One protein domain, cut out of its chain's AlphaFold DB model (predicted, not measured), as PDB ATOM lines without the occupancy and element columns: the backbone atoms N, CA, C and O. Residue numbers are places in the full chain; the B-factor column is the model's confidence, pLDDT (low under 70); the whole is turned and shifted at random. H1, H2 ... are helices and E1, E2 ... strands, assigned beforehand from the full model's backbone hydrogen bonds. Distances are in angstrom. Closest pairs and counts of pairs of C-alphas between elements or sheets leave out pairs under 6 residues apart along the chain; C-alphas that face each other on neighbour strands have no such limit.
ATOM      1  N   MET A 692     117.214  93.341  85.826       75.00
ATOM      2  CA  MET A 692     116.398  92.205  85.384       75.00
ATOM      3  C   MET A 692     116.356  91.125  86.461       75.00
ATOM      4  O   MET A 692     117.404  90.692  86.953       75.00
ATOM      5  N   THR A 693     115.147  90.661  86.780       76.88
ATOM      6  CA  THR A 693     114.932  89.494  87.643       76.88
ATOM      7  C   THR A 693     114.330  88.348  86.837       76.88
ATOM      8  O   THR A 693     113.450  88.580  86.006       76.88
ATOM      9  N   VAL A 694     114.815  87.119  87.041       78.88
ATOM     10  CA  VAL A 694     114.334  85.939  86.300       78.88
ATOM     11  C   VAL A 694     113.749  84.888  87.239       78.88
ATOM     12  O   VAL A 694     114.373  84.505  88.230       78.88
ATOM     13  N   ASP A 695     112.563  84.404  86.879       79.50
ATOM     14  CA  ASP A 695     111.767  83.406  87.592       79.50
ATOM     15  C   ASP A 695     112.088  81.991  87.072       79.50
ATOM     16  O   ASP A 695     111.391  81.442  86.217       79.50
ATOM     17  N   ILE A 696     113.226  81.443  87.514       77.00
ATOM     18  CA  ILE A 696     113.677  80.071  87.223       77.00
ATOM     19  C   ILE A 696     114.678  79.592  88.287       77.00
ATOM     20  O   ILE A 696     115.448  80.380  88.842       77.00
ATOM     21  N   ASP A 697     114.727  78.281  88.540       73.56
ATOM     22  CA  ASP A 697     115.788  77.684  89.355       73.56
ATOM     23  C   ASP A 697     117.163  77.919  88.705       73.56
ATOM     24  O   ASP A 697     117.467  77.387  87.633       73.56
ATOM     25  N   LYS A 698     118.028  78.675  89.393       71.44
ATOM     26  CA  LYS A 698     119.419  78.942  88.994       71.44
ATOM     27  C   LYS A 698     120.187  77.655  88.676       71.44
ATOM     28  O   LYS A 698     121.035  77.648  87.789       71.44
ATOM     29  N   ASN A 699     119.876  76.548  89.354       73.69
ATOM     30  CA  ASN A 699     120.531  75.261  89.128       73.69
ATOM     31  C   ASN A 699     120.108  74.585  87.818       73.69
ATOM     32  O   ASN A 699     120.729  73.593  87.433       73.69
ATOM     33  N   ALA A 700     119.069  75.064  87.133       76.44
ATOM     34  CA  ALA A 700     118.657  74.557  85.828       76.44
ATOM     35  C   ALA A 700     119.529  75.087  84.674       76.44
ATOM     36  O   ALA A 700     119.504  74.495  83.590       76.44
ATOM     37  N   VAL A 701     120.311  76.151  84.909       81.06
ATOM     38  CA  VAL A 701     121.128  76.859  83.911       81.06
ATOM     39  C   VAL A 701     122.619  76.685  84.228       81.06
ATOM     40  O   VAL A 701     123.116  77.118  85.264       81.06
ATOM     41  N   LEU A 702     123.361  76.054  83.319       80.81
ATOM     42  CA  LEU A 702     124.776  75.698  83.472       80.81
ATOM     43  C   LEU A 702     125.724  76.906  83.435       80.81
ATOM     44  O   LEU A 702     126.813  76.845  83.995       80.81
ATOM     45  N   ASN A 703     125.332  78.001  82.781       79.12
ATOM     46  CA  ASN A 703     126.134  79.221  82.625       79.12
ATOM     47  C   ASN A 703     125.516  80.447  83.328       79.12
ATOM     48  O   ASN A 703     125.784  81.585  82.948       79.12
ATOM     49  N   ALA A 704     124.721  80.229  84.381       66.81
ATOM     50  CA  ALA A 704     123.986  81.273  85.105       66.81
ATOM     51  C   ALA A 704     124.850  82.455  85.603       66.81
ATOM     52  O   ALA A 704     124.376  83.587  85.674       66.81
ATOM     53  N   SER A 705     126.124  82.225  85.944       64.06
ATOM     54  CA  SER A 705     127.035  83.246  86.488       64.06
ATOM     55  C   SER A 705     127.433  84.345  85.498       64.06
ATOM     56  O   SER A 705     127.958  85.369  85.923       64.06
ATOM     57  N   PHE A 706     127.204  84.153  84.198       61.94
ATOM     58  CA  PHE A 706     127.687  85.055  83.148       61.94
ATOM     59  C   PHE A 706     126.686  86.154  82.743       61.94
ATOM     60  O   PHE A 706     127.010  86.963  81.879       61.94
ATOM     61  N   PHE A 707     125.489  86.205  83.348       65.12
ATOM     62  CA  PHE A 707     124.377  87.027  82.838       65.12
ATOM     63  C   PHE A 707     123.970  88.239  83.683       65.12
ATOM     64  O   PHE A 707     123.107  88.989  83.246       65.12
ATOM     65  N   GLY A 708     124.578  88.480  84.851       64.19
ATOM     66  CA  GLY A 708     124.336  89.712  85.625       64.19
ATOM     67  C   GLY A 708     122.868  89.977  86.013       64.19
ATOM     68  O   GLY A 708     122.494  91.135  86.164       64.19
ATOM     69  N   VAL A 709     122.045  88.929  86.145       67.38
ATOM     70  CA  VAL A 709     120.621  89.004  86.535       67.38
ATOM     71  C   VAL A 709     120.403  88.544  87.977       67.38
ATOM     72  O   VAL A 709     121.137  87.682  88.476       67.38
ATOM     73  N   GLU A 710     119.381  89.085  88.646       68.75
ATOM     74  CA  GLU A 710     118.960  88.592  89.961       68.75
ATOM     75  C   GLU A 710     117.998  87.399  89.820       68.75
ATOM     76  O   GLU A 710     117.021  87.436  89.074       68.75
ATOM     77  N   TRP A 711     118.261  86.327  90.568       64.50
ATOM     78  CA  TRP A 711     117.479  85.085  90.545       64.50
ATOM     79  C   TRP A 711     116.519  85.090  91.749       64.50
ATOM     80  O   TRP A 711     116.924  84.707  92.849       64.50
ATOM     81  N   LYS A 712     115.291  85.605  91.585       63.50
ATOM     82  CA  LYS A 712     114.293  85.801  92.664       63.50
ATOM     83  C   LYS A 712     112.858  85.540  92.167       63.50
ATOM     84  O   LYS A 712     112.572  85.742  90.993       63.50
ATOM     85  N   ALA A 713     111.956  85.163  93.082       55.81
ATOM     86  CA  ALA A 713     110.501  85.118  92.861       55.81
ATOM     87  C   ALA A 713     109.876  86.539  92.962       55.81
ATOM     88  O   ALA A 713     110.410  87.370  93.701       55.81
ATOM     89  N   PRO A 714     108.780  86.848  92.236       52.16
ATOM     90  CA  PRO A 714     108.391  88.225  91.886       52.16
ATOM     91  C   PRO A 714     107.859  89.086  93.052       52.16
ATOM     92  O   PRO A 714     107.135  88.594  93.917       52.16
ATOM     93  N   GLN A 715     108.123  90.404  93.008       51.59
ATOM     94  CA  GLN A 715     107.298  91.439  93.659       51.59
ATOM     95  C   GLN A 715     106.232  91.935  92.660       51.59
ATOM     96  O   GLN A 715     106.521  92.139  91.488       51.59
ATOM     97  N   MET A 716     104.979  92.079  93.107       48.62
ATOM     98  CA  MET A 716     103.795  92.247  92.241       48.62
ATOM     99  C   MET A 716     103.387  93.698  91.908       48.62
ATOM    100  O   MET A 716     102.299  93.901  91.374       48.62
ATOM    101  N   GLN A 717     104.184  94.726  92.204       42.12
ATOM    102  CA  GLN A 717     103.746  96.113  91.978       42.12
ATOM    103  C   GLN A 717     104.576  96.836  90.916       42.12
ATOM    104  O   GLN A 717     105.693  97.252  91.179       42.12
ATOM    105  N   GLY A 718     103.970  97.038  89.739       53.25
ATOM    106  CA  GLY A 718     104.394  98.030  88.740       53.25
ATOM    107  C   GLY A 718     105.352  97.563  87.636       53.25
ATOM    108  O   GLY A 718     105.514  98.297  86.664       53.25
ATOM    109  N   ASP A 719     105.937  96.367  87.732       60.19
ATOM    110  CA  ASP A 719     107.009  95.931  86.823       60.19
ATOM    111  C   ASP A 719     106.497  95.418  85.461       60.19
ATOM    112  O   ASP A 719     105.547  94.634  85.361       60.19
ATOM    113  N   LYS A 720     107.176  95.831  84.382       76.50
ATOM    114  CA  LYS A 720     106.982  95.313  83.020       76.50
ATOM    115  C   LYS A 720     107.548  93.881  82.971       76.50
ATOM    116  O   LYS A 720     108.755  93.698  83.105       76.50
ATOM    117  N   ARG A 721     106.689  92.861  82.822       83.62
ATOM    118  CA  ARG A 721     107.064  91.427  82.816       83.62
ATOM    119  C   ARG A 721     106.879  90.806  81.435       83.62
ATOM    120  O   ARG A 721     105.810  90.941  80.850       83.62
ATOM    121  N   THR A 722     107.884  90.065  80.977       85.88
ATOM    122  CA  THR A 722     107.816  89.205  79.787       85.88
ATOM    123  C   THR A 722     107.779  87.742  80.229       85.88
ATOM    124  O   THR A 722     108.571  87.332  81.078       85.88
ATOM    125  N   GLU A 723     106.887  86.934  79.661       88.19
ATOM    126  CA  GLU A 723     106.902  85.473  79.827       88.19
ATOM    127  C   GLU A 723     107.360  84.826  78.522       88.19
ATOM    128  O   GLU A 723     106.936  85.234  77.438       88.19
ATOM    129  N   LEU A 724     108.265  83.851  78.622       88.88
ATOM    130  CA  LEU A 724     108.875  83.182  77.481       88.88
ATOM    131  C   LEU A 724     108.739  81.670  77.593       88.88
ATOM    132  O   LEU A 724     109.000  81.094  78.648       88.88
ATOM    133  N   THR A 725     108.408  81.029  76.482       89.12
ATOM    134  CA  THR A 725     108.436  79.579  76.314       89.12
ATOM    135  C   THR A 725     109.736  79.189  75.618       89.12
ATOM    136  O   THR A 725     110.062  79.721  74.554       89.12
ATOM    137  N   VAL A 726     110.487  78.263  76.217       88.06
ATOM    138  CA  VAL A 726     111.777  77.788  75.704       88.06
ATOM    139  C   VAL A 726     111.709  76.290  75.448       88.06
ATOM    140  O   VAL A 726     111.555  75.508  76.388       88.06
ATOM    141  N   ASP A 727     111.877  75.893  74.188       88.50
ATOM    142  CA  ASP A 727     112.086  74.496  73.812       88.50
ATOM    143  C   ASP A 727     113.587  74.190  73.924       88.50
ATOM    144  O   ASP A 727     114.423  74.906  73.367       88.50
ATOM    145  N   ILE A 728     113.935  73.140  74.667       88.06
ATOM    146  CA  ILE A 728     115.315  72.753  74.979       88.06
ATOM    147  C   ILE A 728     115.578  71.365  74.398       88.06
ATOM    148  O   ILE A 728     114.838  70.420  74.685       88.06
ATOM    149  N   ASP A 729     116.651  71.226  73.614       86.38
ATOM    150  CA  ASP A 729     117.055  69.931  73.068       86.38
ATOM    151  C   ASP A 729     117.628  68.986  74.131       86.38
ATOM    152  O   ASP A 729     117.901  69.340  75.281       86.38
ATOM    153  N   LYS A 730     117.890  67.750  73.705       84.31
ATOM    154  CA  LYS A 730     118.475  66.726  74.569       84.31
ATOM    155  C   LYS A 730     119.864  67.057  75.125       84.31
ATOM    156  O   LYS A 730     120.292  66.436  76.092       84.31
ATOM    157  N   ASN A 731     120.569  68.023  74.535       84.75
ATOM    158  CA  ASN A 731     121.892  68.477  74.959       84.75
ATOM    159  C   ASN A 731     121.820  69.710  75.876       84.75
ATOM    160  O   ASN A 731     122.864  70.212  76.296       84.75
ATOM    161  N   GLY A 732     120.618  70.202  76.190       81.81
ATOM    162  CA  GLY A 732     120.427  71.390  77.014       81.81
ATOM    163  C   GLY A 732     120.569  72.714  76.255       81.81
ATOM    164  O   GLY A 732     120.691  73.761  76.888       81.81
ATOM    165  N   ALA A 733     120.576  72.705  74.921       85.44
ATOM    166  CA  ALA A 733     120.607  73.915  74.106       85.44
ATOM    167  C   ALA A 733     119.178  74.388  73.774       85.44
ATOM    168  O   ALA A 733     118.331  73.555  73.437       85.44
ATOM    169  N   PRO A 734     118.889  75.701  73.828       85.69
ATOM    170  CA  PRO A 734     117.611  76.223  73.356       85.69
ATOM    171  C   PRO A 734     117.479  76.003  71.840       85.69
ATOM    172  O   PRO A 734     118.393  76.315  71.076       85.69
ATOM    173  N   THR A 735     116.346  75.461  71.392       83.31
ATOM    174  CA  THR A 735     116.013  75.264  69.966       83.31
ATOM    175  C   THR A 735     114.897  76.178  69.479       83.31
ATOM    176  O   THR A 735     114.790  76.414  68.267       83.31
ATOM    177  N   LEU A 736     114.115  76.729  70.410       85.75
ATOM    178  CA  LEU A 736     113.115  77.766  70.190       85.75
ATOM    179  C   LEU A 736     112.967  78.616  71.455       85.75
ATOM    180  O   LEU A 736     112.866  78.069  72.548       85.75
ATOM    181  N   VAL A 737     112.896  79.937  71.300       87.19
ATOM    182  CA  VAL A 737     112.497  80.866  72.365       87.19
ATOM    183  C   VAL A 737     111.387  81.735  71.792       87.19
ATOM    184  O   VAL A 737     111.621  82.445  70.813       87.19
ATOM    185  N   LEU A 738     110.195  81.657  72.376       88.06
ATOM    186  CA  LEU A 738     109.046  82.488  72.023       88.06
ATOM    187  C   LEU A 738     108.604  83.282  73.239       88.06
ATOM    188  O   LEU A 738     108.685  82.793  74.360       88.06
ATOM    189  N   VAL A 739     108.114  84.492  73.018       88.31
ATOM    190  CA  VAL A 739     107.429  85.256  74.060       88.31
ATOM    191  C   VAL A 739     105.988  84.767  74.084       88.31
ATOM    192  O   VAL A 739     105.316  84.863  73.071       88.31
ATOM    193  N   SER A 740     105.529  84.235  75.213       87.25
ATOM    194  CA  SER A 740     104.130  83.842  75.432       87.25
ATOM    195  C   SER A 740     103.295  84.985  76.014       87.25
ATOM    196  O   SER A 740     102.070  84.978  75.913       87.25
ATOM    197  N   LYS A 741     103.949  85.988  76.614       87.69
ATOM    198  CA  LYS A 741     103.315  87.223  77.087       87.69
ATOM    199  C   LYS A 741     104.286  88.397  76.995       87.69
ATOM    200  O   LYS A 741     105.322  88.393  77.660       87.69
ATOM    201  N   SER A 742     103.944  89.395  76.183       85.94
ATOM    202  CA  SER A 742     104.743  90.617  76.018       85.94
ATOM    203  C   SER A 742     104.720  91.485  77.276       85.94
ATOM    204  O   SER A 742     103.695  91.609  77.943       85.94
ATOM    205  N   SER A 743     105.833  92.176  77.524       83.31
ATOM    206  CA  SER A 743     105.889  93.313  78.452       83.31
ATOM    207  C   SER A 743     105.242  94.591  77.892       83.31
ATOM    208  O   SER A 743     105.179  95.608  78.579       83.31
ATOM    209  N   GLU A 744     104.789  94.572  76.635       81.69
ATOM    210  CA  GLU A 744     104.371  95.717  75.813       81.69
ATOM    211  C   GLU A 744     105.519  96.667  75.423       81.69
ATOM    212  O   GLU A 744     105.292  97.645  74.710       81.69
ATOM    213  N   VAL A 745     106.759  96.382  75.843       82.19
ATOM    214  CA  VAL A 745     107.957  97.153  75.490       82.19
ATOM    215  C   VAL A 745     108.850  96.296  74.595       82.19
ATOM    216  O   VAL A 745     109.513  95.366  75.049       82.19
ATOM    217  N   GLU A 746     108.901  96.629  73.300       81.06
ATOM    218  CA  GLU A 746     109.589  95.834  72.262       81.06
ATOM    219  C   GLU A 746     111.057  95.528  72.612       81.06
ATOM    220  O   GLU A 746     111.545  94.422  72.372       81.06
ATOM    221  N   GLN A 747     111.746  96.496  73.218       79.94
ATOM    222  CA  GLN A 747     113.155  96.398  73.608       79.94
ATOM    223  C   GLN A 747     113.380  95.445  74.791       79.94
ATOM    224  O   GLN A 747     114.419  94.790  74.856       79.94
ATOM    225  N   TYR A 748     112.416  95.344  75.710       82.81
ATOM    226  CA  TYR A 748     112.495  94.448  76.869       82.81
ATOM    227  C   TYR A 748     112.302  93.008  76.428       82.81
ATOM    228  O   TYR A 748     113.137  92.154  76.720       82.81
ATOM    229  N   ASP A 749     111.285  92.770  75.604       84.06
ATOM    230  CA  ASP A 749     111.047  91.454  75.023       84.06
ATOM    231  C   ASP A 749     112.246  90.998  74.170       84.06
ATOM    232  O   ASP A 749     112.716  89.875  74.323       84.06
ATOM    233  N   ALA A 750     112.811  91.888  73.341       82.50
ATOM    234  CA  ALA A 750     114.021  91.620  72.552       82.50
ATOM    235  C   ALA A 750     115.207  91.196  73.438       82.50
ATOM    236  O   ALA A 750     115.844  90.168  73.206       82.50
ATOM    237  N   ARG A 751     115.462  91.954  74.512       80.38
ATOM    238  CA  ARG A 751     116.555  91.679  75.451       80.38
ATOM    239  C   ARG A 751     116.360  90.363  76.206       80.38
ATOM    240  O   ARG A 751     117.331  89.627  76.370       80.38
ATOM    241  N   ALA A 752     115.136  90.048  76.636       82.06
ATOM    242  CA  ALA A 752     114.826  88.773  77.285       82.06
ATOM    243  C   ALA A 752     115.072  87.586  76.345       82.06
ATOM    244  O   ALA A 752     115.665  86.585  76.751       82.06
ATOM    245  N   VAL A 753     114.662  87.710  75.080       85.31
ATOM    246  CA  VAL A 753     114.851  86.651  74.088       85.31
ATOM    247  C   VAL A 753     116.334  86.464  73.744       85.31
ATOM    248  O   VAL A 753     116.826  85.337  73.817       85.31
ATOM    249  N   ASP A 754     117.067  87.536  73.417       81.94
ATOM    250  CA  ASP A 754     118.509  87.474  73.110       81.94
ATOM    251  C   ASP A 754     119.320  86.883  74.274       81.94
ATOM    252  O   ASP A 754     120.209  86.055  74.068       81.94
ATOM    253  N   MET A 755     118.966  87.241  75.510       80.69
ATOM    254  CA  MET A 755     119.570  86.665  76.709       80.69
ATOM    255  C   MET A 755     119.358  85.146  76.784       80.69
ATOM    256  O   MET A 755     120.326  84.412  76.991       80.69
ATOM    257  N   LEU A 756     118.125  84.662  76.608       83.00
ATOM    258  CA  LEU A 756     117.796  83.238  76.752       83.00
ATOM    259  C   LEU A 756     118.419  82.358  75.665       83.00
ATOM    260  O   LEU A 756     118.793  81.221  75.952       83.00
ATOM    261  N   TRP A 757     118.629  82.882  74.455       83.88
ATOM    262  CA  TRP A 757     119.381  82.168  73.412       83.88
ATOM    263  C   TRP A 757     120.843  81.894  73.794       83.88
ATOM    264  O   TRP A 757     121.443  80.947  73.289       83.88
ATOM    265  N   ARG A 758     121.419  82.679  74.713       81.56
ATOM    266  CA  ARG A 758     122.799  82.503  75.199       81.56
ATOM    267  C   ARG A 758     122.902  81.505  76.358       81.56
ATOM    268  O   ARG A 758     124.012  81.162  76.778       81.56
ATOM    269  N   TRP A 759     121.781  81.052  76.917       84.50
ATOM    270  CA  TRP A 759     121.768  80.154  78.072       84.50
ATOM    271  C   TRP A 759     122.020  78.700  77.664       84.50
ATOM    272  O   TRP A 759     121.618  78.245  76.597       84.50
ATOM    273  N   LYS A 760     122.693  77.952  78.542       85.12
ATOM    274  CA  LYS A 760     122.846  76.496  78.450       85.12
ATOM    275  C   LYS A 760     122.113  75.857  79.614       85.12
ATOM    276  O   LYS A 760     122.433  76.136  80.765       85.12
ATOM    277  N   PHE A 761     121.158  74.991  79.327       86.81
ATOM    278  CA  PHE A 761     120.354  74.292  80.321       86.81
ATOM    279  C   PHE A 761     120.924  72.905  80.620       86.81
ATOM    280  O   PHE A 761     121.752  72.374  79.882       86.81
ATOM    281  N   LYS A 762     120.483  72.299  81.725       84.81
ATOM    282  CA  LYS A 762     120.804  70.897  82.017       84.81
ATOM    283  C   LYS A 762     120.200  69.962  80.943       84.81
ATOM    284  O   LYS A 762     118.994  70.060  80.709       84.81
ATOM    285  N   PRO A 763     120.996  69.057  80.335       83.81
ATOM    286  CA  PRO A 763     120.523  68.073  79.355       83.81
ATOM    287  C   PRO A 763     119.426  67.152  79.908       83.81
ATOM    288  O   PRO A 763     119.474  66.779  81.083       83.81
ATOM    289  N   GLN A 764     118.478  66.741  79.060       80.62
ATOM    290  CA  GLN A 764     117.453  65.735  79.376       80.62
ATOM    291  C   GLN A 764     117.237  64.778  78.191       80.62
ATOM    292  O   GLN A 764     117.328  65.234  77.058       80.62
ATOM    293  N   PRO A 765     116.931  63.482  78.403       75.94
ATOM    294  CA  PRO A 765     116.888  62.485  77.322       75.94
ATOM    295  C   PRO A 765     115.937  62.828  76.165       75.94
ATOM    296  O   PRO A 765     116.313  62.654  75.005       75.94
ATOM    297  N   ASP A 766     114.767  63.386  76.483       76.94
ATOM    298  CA  ASP A 766     113.680  63.625  75.523       76.94
ATOM    299  C   ASP A 766     113.549  65.105  75.108       76.94
ATOM    300  O   ASP A 766     112.627  65.483  74.388       76.94
ATOM    301  N   GLY A 767     114.480  65.960  75.551       79.69
ATOM    302  CA  GLY A 767     114.276  67.410  75.535       79.69
ATOM    303  C   GLY A 767     113.137  67.831  76.472       79.69
ATOM    304  O   GLY A 767     112.481  67.004  77.105       79.69
ATOM    305  N   ARG A 768     112.920  69.138  76.624       88.00
ATOM    306  CA  ARG A 768     111.788  69.656  77.411       88.00
ATOM    307  C   ARG A 768     111.414  71.067  77.001       88.00
ATOM    308  O   ARG A 768     112.263  71.825  76.543       88.00
ATOM    309  N   GLN A 769     110.168  71.430  77.260       86.00
ATOM    310  CA  GLN A 769     109.690  72.803  77.181       86.00
ATOM    311  C   GLN A 769     109.591  73.391  78.594       86.00
ATOM    312  O   GLN A 769     109.159  72.704  79.521       86.00
ATOM    313  N   ILE A 770     110.009  74.644  78.771       87.62
ATOM    314  CA  ILE A 770     109.876  75.378  80.037       87.62
ATOM    315  C   ILE A 770     109.330  76.786  79.798       87.62
ATOM    316  O   ILE A 770     109.572  77.375  78.747       87.62
ATOM    317  N   THR A 771     108.654  77.339  80.803       86.75
ATOM    318  CA  THR A 771     108.204  78.737  80.814       86.75
ATOM    319  C   THR A 771     109.063  79.539  81.787       86.75
ATOM    320  O   THR A 771     109.311  79.087  82.904       86.75
ATOM    321  N   ILE A 772     109.526  80.716  81.368       86.50
ATOM    322  CA  ILE A 772     110.411  81.598  82.136       86.50
ATOM    323  C   ILE A 772     109.797  82.996  82.192       86.50
ATOM    324  O   ILE A 772     109.463  83.568  81.158       86.50
ATOM    325  N   GLY A 773     109.680  83.568  83.391       84.69
ATOM    326  CA  GLY A 773     109.313  84.975  83.572       84.69
ATOM    327  C   GLY A 773     110.545  85.865  83.725       84.69
ATOM    328  O   GLY A 773     111.428  85.543  84.514       84.69
ATOM    329  N   VAL A 774     110.589  86.993  83.018       84.00
ATOM    330  CA  VAL A 774     111.613  88.037  83.171       84.00
ATOM    331  C   VAL A 774     110.919  89.339  83.561       84.00
ATOM    332  O   VAL A 774     110.066  89.822  82.818       84.00
ATOM    333  N   ASN A 775     111.270  89.910  84.714       82.12
ATOM    334  CA  ASN A 775     110.775  91.225  85.132       82.12
ATOM    335  C   ASN A 775     111.849  92.287  84.923       82.12
ATOM    336  O   ASN A 775     113.023  92.066  85.239       82.12
ATOM    337  N   PHE A 776     111.415  93.441  84.436       77.69
ATOM    338  CA  PHE A 776     112.239  94.610  84.180       77.69
ATOM    339  C   PHE A 776     111.942  95.682  85.226       77.69
ATOM    340  O   PHE A 776     110.802  96.133  85.342       77.69
ATOM    341  N   GLN A 777     112.974  96.071  85.971       72.69
ATOM    342  CA  GLN A 777     112.922  97.062  87.041       72.69
ATOM    343  C   GLN A 777     113.677  98.321  86.624       72.69
ATOM    344  O   GLN A 777     114.791  98.244  86.099       72.69
ATOM    345  N   HIS A 778     113.034  99.467  86.833       61.25
ATOM    346  CA  HIS A 778     113.569 100.788  86.518       61.25
ATOM    347  C   HIS A 778     114.287 101.432  87.694       61.25
ATOM    348  O   HIS A 778     113.766 101.327  88.828       61.25
TER     349      HIS A 778
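AT A GLANCE: This is residues 692 to 778 of the 778 residues of the protein "TonB family protein" of Klebsiella grimontii (UniProt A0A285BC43). A strongly twisted antiparallel sheet of four strands, in the order E1 E4 E2 E3, has a single helix, H1, packed on one face, making two layers. At the E1 edge, the long stretch of residues 696 to 719, with no named element, loops out and comes back to pair briefly with E1. The printed part has 87 residues, with the elements E1 E2 E3 H1 E4 along the chain; the class is mixed, helices and strands, with 43 residues, under half, in named elements. The whole is compact, with a radius of gyration of the C-alphas of 12.5 A, and elongated in outline, 39 by 22 by 19 A.

HOW THE PARTS SIT: The inner strands E4, residues 768 to 777, and E2, residues 720 to 728, are antiparallel neighbours at 158 degrees; N 724 and O 772 are within hydrogen-bond range at 2.8 A. E3, residues 734 to 741, is an edge strand and forms a hairpin with E2, with N 725 and O 738 in range at 2.8 A. The other edge strand, E1, residues 692 to 695, is antiparallel to E4 at 145 degrees, with N 693 and O 775 in range at 3.0 A. Residues 693 to 694 of E1 also pair with residues 710 to 711, parallel. H1, residues 746 to 757, is on the sheet; its closest C-alphas to E3 are those of Trp 757 and Pro 734, 6.2 A apart. In H1 every O i to N i+4 pair is within hydrogen-bond range. E3, H1 and E4 make a split strand-helix-strand unit, two strands running the same way with E2 between them, and its crossover is left-handed.

IN THESE COORDINATES: E4 spans 29.1 A, E2 25.4 A, E3 18.4 A, H1 16.9 A and E1 10.2 A. E1 begins at C-alpha 692 (116.398, 92.205, 85.384), and E4 ends at C-alpha 777 (112.922, 97.062, 87.041).

THE WHOLE: The two C-alphas farthest apart, of Pro 765 and His 778, are 39.5 A apart. The printed part has no cut, and E1 to E2 is a long link. Residues 704 to 719 and residue 778 have pLDDT under 70.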